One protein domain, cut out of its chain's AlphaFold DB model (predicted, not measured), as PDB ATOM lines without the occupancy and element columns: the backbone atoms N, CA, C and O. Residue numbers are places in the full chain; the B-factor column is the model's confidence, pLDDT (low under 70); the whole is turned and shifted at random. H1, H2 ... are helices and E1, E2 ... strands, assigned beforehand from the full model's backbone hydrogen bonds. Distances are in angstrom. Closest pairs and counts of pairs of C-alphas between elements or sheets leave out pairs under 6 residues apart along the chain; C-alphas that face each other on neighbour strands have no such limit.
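This is residues 5 to 48 of the 52 residues of an uncharacterized protein of Burkholderia contaminans (UniProt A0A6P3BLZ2). A small sheet of three short strands has the hairpin E1 and E2 with E3 on E1's other side, and the short helix H1 only grazes it. The long loop of residues 18 to 32 swings out to one end of the elongated outline and returns to H1, while the turn from H1 to E3 makes the other end. The printed part has 44 residues, with named elements in the order E1, E2, H1, E3; the mixed sheet runs E2, E1, E3. Its class is mixed, helices and strands, though under half of the residues are in named elements. It is compact, with a radius of gyration of the C-alphas of 9.8 A and spans of 26 by 16 by 15 A.

E1 is residues 5 to 9, 12.6 A long, from C-alpha 5 at (34.493, 113.207, 81.707). E2 is residues 14 to 17, 10.3 A long. E3 is residues 45 to 47, ending with C-alpha 47 at (36.673, 116.350, 85.982). H1 is residues 33 to 40, 10.3 A long, from C-alpha 33 at (40.224, 124.041, 80.480).

E1 is the inner strand, with staggered pairing: residues 5 to 6 pair with E3 and 6 to 9 with E2. E2 and E1 are antiparallel at 144 degrees, with N 7 and O 16 within hydrogen-bond range at 2.7 A. E1 and E3 are parallel at 44 degrees, with N 6 and O 46 at 2.9 A. H1 only grazes the sheet, with its residues 33 to 39; its closest C-alphas to E3 are those of Leu 36 and Trp 45, 6.8 A. In H1 every O i to N i+4 pair is within hydrogen-bond range.

The C-alphas farthest apart, those of Asp 26 and Ala 43, are 28.0 A apart. The printed part has no cut. The link from E2 to H1 is long, 15 residues. Mean pLDDT of the printed part is 83.1; residues 19 to 22 and 26 to 28 are under 70.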
ATOM      1  N   GLU A   5      33.659 113.327  80.514       90.31
ATOM      2  CA  GLU A   5      34.493 113.207  81.707       90.31
ATOM      3  C   GLU A   5      35.969 113.275  81.311       90.31
ATOM      4  O   GLU A   5      36.407 112.575  80.390       90.31
ATOM      5  N   VAL A   6      36.734 114.101  82.015       89.69
ATOM      6  CA  VAL A   6      38.187 114.213  81.870       89.69
ATOM      7  C   VAL A   6      38.876 113.925  83.199       89.69
ATOM      8  O   VAL A   6      38.290 114.103  84.255       89.69
ATOM      9  N   ILE A   7      40.125 113.493  83.168       87.25
ATOM     10  CA  ILE A   7      40.968 113.303  84.346       87.25
ATOM     11  C   ILE A   7      41.982 114.444  84.368       87.25
ATOM     12  O   ILE A   7      42.598 114.738  83.339       87.25
ATOM     13  N   ASP A   8      42.177 115.056  85.534       87.94
ATOM     14  CA  ASP A   8      43.319 115.936  85.778       87.94
ATOM     15  C   ASP A   8      44.591 115.086  85.886       87.94
ATOM     16  O   ASP A   8      44.797 114.338  86.846       87.94
ATOM     17  N   CYS A   9      45.429 115.117  84.850       84.06
ATOM     18  CA  CYS A   9      46.634 114.306  84.840       84.06
ATOM     19  C   CYS A   9      47.763 115.028  85.572       84.06
ATOM     20  O   CYS A   9      48.514 115.808  84.982       84.06
ATOM     21  N   GLY A  10      47.970 114.674  86.840       76.88
ATOM     22  CA  GLY A  10      49.084 115.185  87.648       76.88
ATOM     23  C   GLY A  10      50.491 114.876  87.100       76.88
ATOM     24  O   GLY A  10      51.472 115.422  87.598       76.88
ATOM     25  N   CYS A  11      50.623 114.025  86.072       79.25
ATOM     26  CA  CYS A  11      51.901 113.737  85.409       79.25
ATOM     27  C   CYS A  11      52.321 114.844  84.427       79.25
ATOM     28  O   CYS A  11      53.509 115.145  84.311       79.25
ATOM     29  N   CYS A  12      51.365 115.438  83.706       83.56
ATOM     30  CA  CYS A  12      51.636 116.416  82.649       83.56
ATOM     31  C   CYS A  12      50.991 117.791  82.898       83.56
ATOM     32  O   CYS A  12      51.390 118.753  82.245       83.56
ATOM     33  N   GLY A  13      50.040 117.898  83.834       84.31
ATOM     34  CA  GLY A  13      49.319 119.132  84.158       84.31
ATOM     35  C   GLY A  13      48.210 119.505  83.168       84.31
ATOM     36  O   GLY A  13      47.808 120.665  83.128       84.31
ATOM     37  N   PHE A  14      47.749 118.556  82.347       88.75
ATOM     38  CA  PHE A  14      46.660 118.740  81.379       88.75
ATOM     39  C   PHE A  14      45.491 117.792  81.666       88.75
ATOM     40  O   PHE A  14      45.646 116.771  82.341       88.75
ATOM     41  N   PHE A  15      44.331 118.109  81.095       89.12
ATOM     42  CA  PHE A  15      43.151 117.258  81.136       89.12
ATOM     43  C   PHE A  15      43.169 116.239  80.000       89.12
ATOM     44  O   PHE A  15      43.427 116.591  78.847       89.12
ATOM     45  N   HIS A  16      42.829 114.993  80.324       87.31
ATOM     46  CA  HIS A  16      42.693 113.902  79.358       87.31
ATOM     47  C   HIS A  16      41.294 113.292  79.433       87.31
ATOM     48  O   HIS A  16      40.763 113.173  80.531       87.31
ATOM     49  N   PRO A  17      40.682 112.854  78.321       85.38
ATOM     50  CA  PRO A  17      39.423 112.113  78.373       85.38
ATOM     51  C   PRO A  17      39.525 110.912  79.324       85.38
ATOM     52  O   PRO A  17      40.494 110.166  79.254       85.38
ATOM     53  N   HIS A  18      38.514 110.675  80.164       80.25
ATOM     54  CA  HIS A  18      38.507 109.563  81.131       80.25
ATOM     55  C   HIS A  18      38.665 108.185  80.463       80.25
ATOM     56  O   HIS A  18      39.227 107.266  81.044       80.25
ATOM     57  N   LYS A  19      38.237 108.057  79.202       69.69
ATOM     58  CA  LYS A  19      38.417 106.846  78.382       69.69
ATOM     59  C   LYS A  19      39.771 106.762  77.667       69.69
ATOM     60  O   LYS A  19      39.946 105.902  76.810       69.69
ATOM     61  N   SER A  20      40.683 107.697  77.913       68.88
ATOM     62  CA  SER A  20      41.998 107.689  77.285       68.88
ATOM     63  C   SER A  20      42.919 106.763  78.080       68.88
ATOM     64  O   SER A  20      43.495 107.159  79.086       68.88
ATOM     65  N   ASP A  21      43.061 105.520  77.616       64.25
ATOM     66  CA  ASP A  21      44.055 104.552  78.117       64.25
ATOM     67  C   ASP A  21      45.481 104.826  77.576       64.25
ATOM     68  O   ASP A  21      46.395 104.018  77.742       64.25
ATOM     69  N   GLY A  22      45.680 105.940  76.862       64.25
ATOM     70  CA  GLY A  22      46.957 106.302  76.246       64.25
ATOM     71  C   GLY A  22      47.937 106.952  77.226       64.25
ATOM     72  O   GLY A  22      47.536 107.681  78.133       64.25
ATOM     73  N   ASP A  23      49.244 106.755  77.015       71.38
ATOM     74  CA  ASP A  23      50.270 107.481  77.772       71.38
ATOM     75  C   ASP A  23      50.177 108.985  77.467       71.38
ATOM     76  O   ASP A  23      50.395 109.423  76.336       71.38
ATOM     77  N   CYS A  24      49.896 109.793  78.492       75.56
ATOM     78  CA  CYS A  24      49.845 111.258  78.426       75.56
ATOM     79  C   CYS A  24      51.103 111.909  77.802       75.56
ATOM     80  O   CYS A  24      51.056 113.044  77.311       75.56
ATOM     81  N   ARG A  25      52.243 111.206  77.806       70.94
ATOM     82  CA  ARG A  25      53.518 111.658  77.234       70.94
ATOM     83  C   ARG A  25      53.573 111.558  75.715       70.94
ATOM     84  O   ARG A  25      54.183 112.430  75.100       70.94
ATOM     85  N   ASP A  26      52.881 110.586  75.142       66.94
ATOM     86  CA  ASP A  26      52.826 110.355  73.696       66.94
ATOM     87  C   ASP A  26      51.483 110.771  73.086       66.94
ATOM     88  O   ASP A  26      51.371 110.934  71.871       66.94
ATOM     89  N   ASN A  27      50.459 110.972  73.919       63.88
ATOM     90  CA  ASN A  27      49.126 111.292  73.445       63.88
ATOM     91  C   ASN A  27      48.933 112.796  73.169       63.88
ATOM     92  O   ASN A  27      49.349 113.660  73.947       63.88
ATOM     93  N   ALA A  28      48.249 113.097  72.061       68.94
ATOM     94  CA  ALA A  28      47.890 114.449  71.635       68.94
ATOM     95  C   ALA A  28      46.701 115.036  72.423       68.94
ATOM     96  O   ALA A  28      46.437 116.231  72.320       68.94
ATOM     97  N   ASP A  29      46.023 114.228  73.244       75.00
ATOM     98  CA  ASP A  29      44.857 114.628  74.045       75.00
ATOM     99  C   ASP A  29      45.223 115.448  75.297       75.00
ATOM    100  O   ASP A  29      44.639 115.256  76.358       75.00
ATOM    101  N   ARG A  30      46.214 116.339  75.205       84.31
ATOM    102  CA  ARG A  30      46.548 117.291  76.272       84.31
ATOM    103  C   ARG A  30      45.661 118.514  76.128       84.31
ATOM    104  O   ARG A  30      45.971 119.409  75.344       84.31
ATOM    105  N   LEU A  31      44.557 118.530  76.863       87.31
ATOM    106  CA  LEU A  31      43.573 119.598  76.774       87.31
ATOM    107  C   LEU A  31      43.709 120.549  77.964       87.31
ATOM    108  O   LEU A  31      43.877 120.123  79.106       87.31
ATOM    109  N   THR A  32      43.637 121.851  77.706       90.56
ATOM    110  CA  THR A  32      43.432 122.855  78.759       90.56
ATOM    111  C   THR A  32      41.941 123.046  79.033       90.56
ATOM    112  O   THR A  32      41.100 122.702  78.199       90.56
ATOM    113  N   GLY A  33      41.605 123.652  80.177       89.94
ATOM    114  CA  GLY A  33      40.224 124.041  80.480       89.94
ATOM    115  C   GLY A  33      39.617 124.914  79.376       89.94
ATOM    116  O   GLY A  33      38.523 124.624  78.909       89.94
ATOM    117  N   ASP A  34      40.373 125.886  78.849       93.38
ATOM    118  CA  ASP A  34      39.923 126.731  77.733       93.38
ATOM    119  C   ASP A  34      39.620 125.936  76.453       93.38
ATOM    120  O   ASP A  34      38.681 126.251  75.724       93.38
ATOM    121  N   GLN A  35      40.405 124.896  76.152       91.56
ATOM    122  CA  GLN A  35      40.164 124.045  74.984       91.56
ATOM    123  C   GLN A  35      38.925 123.169  75.159       91.56
ATOM    124  O   GLN A  35      38.232 122.892  74.177       91.56
ATOM    125  N   LEU A  36      38.649 122.734  76.387       90.69
ATOM    126  CA  LEU A  36      37.437 121.997  76.727       90.69
ATOM    127  C   LEU A  36      36.210 122.912  76.684       90.69
ATOM    128  O   LEU A  36      35.200 122.548  76.085       90.69
ATOM    129  N   ASP A  37      36.325 124.130  77.204       93.19
ATOM    130  CA  ASP A  37      35.287 125.157  77.126       93.19
ATOM    131  C   ASP A  37      34.979 125.543  75.677       93.19
ATOM    132  O   ASP A  37      33.815 125.663  75.302       93.19
ATOM    133  N   ALA A  38      35.999 125.684  74.829       93.12
ATOM    134  CA  ALA A  38      35.812 125.993  73.414       93.12
ATOM    135  C   ALA A  38      35.131 124.854  72.632       93.12
ATOM    136  O   ALA A  38      34.394 125.123  71.684       93.12
ATOM    137  N   GLN A  39      35.376 123.592  73.005       90.12
ATOM    138  CA  GLN A  39      34.833 122.424  72.297       90.12
ATOM    139  C   GLN A  39      33.457 121.989  72.805       90.12
ATOM    140  O   GLN A  39      32.586 121.643  72.008       90.12
ATOM    141  N   PHE A  40      33.263 121.990  74.122       89.25
ATOM    142  CA  PHE A  40      32.084 121.424  74.775       89.25
ATOM    143  C   PHE A  40      31.230 122.486  75.482       89.25
ATOM    144  O   PHE A  40      30.067 122.232  75.798       89.25
ATOM    145  N   GLY A  41      31.768 123.689  75.692       90.50
ATOM    146  CA  GLY A  41      31.179 124.714  76.547       90.50
ATOM    147  C   GLY A  41      31.508 124.483  78.022       90.50
ATOM    148  O   GLY A  41      31.788 123.364  78.443       90.50
ATOM    149  N   THR A  42      31.390 125.536  78.832       87.38
ATOM    150  CA  THR A  42      31.718 125.520  80.273       87.38
ATOM    151  C   THR A  42      30.934 124.495  81.098       87.38
ATOM    152  O   THR A  42      31.369 124.096  82.170       87.38
ATOM    153  N   ALA A  43      29.776 124.042  80.608       88.44
ATOM    154  CA  ALA A  43      28.965 122.992  81.235       88.44
ATOM    155  C   ALA A  43      28.999 121.656  80.461       88.44
ATOM    156  O   ALA A  43      28.197 120.761  80.728       88.44
ATOM    157  N   GLY A  44      29.871 121.539  79.456       89.06
ATOM    158  CA  GLY A  44      29.962 120.379  78.571       89.06
ATOM    159  C   GLY A  44      31.009 119.349  78.978       89.06
ATOM    160  O   GLY A  44      31.060 118.277  78.377       89.06
ATOM    161  N   TRP A  45      31.819 119.638  79.995       91.00
ATOM    162  CA  TRP A  45      32.831 118.731  80.520       91.00
ATOM    163  C   TRP A  45      32.889 118.797  82.045       91.00
ATOM    164  O   TRP A  45      32.477 119.785  82.652       91.00
ATOM    165  N   GLN A  46      33.384 117.730  82.664       91.12
ATOM    166  CA  GLN A  46      33.679 117.707  84.092       91.12
ATOM    167  C   GLN A  46      34.898 116.848  84.384       91.12
ATOM    168  O   GLN A  46      35.193 115.902  83.651       91.12
ATOM    169  N   ILE A  47      35.589 117.179  85.469       88.12
ATOM    170  CA  ILE A  47      36.673 116.350  85.982       88.12
ATOM    171  C   ILE A  47      36.025 115.141  86.663       88.12
ATOM    172  O   ILE A  47      35.199 115.315  87.556       88.12
ATOM    173  N   ALA A  48      36.367 113.935  86.216       84.44
ATOM    174  CA  ALA A  48      35.972 112.700  86.869       84.44
ATOM    175  C   ALA A  48      36.505 112.724  88.306       84.44
ATOM    176  O   ALA A  48      37.709 112.891  88.514       84.44
TER     177      ALA A  48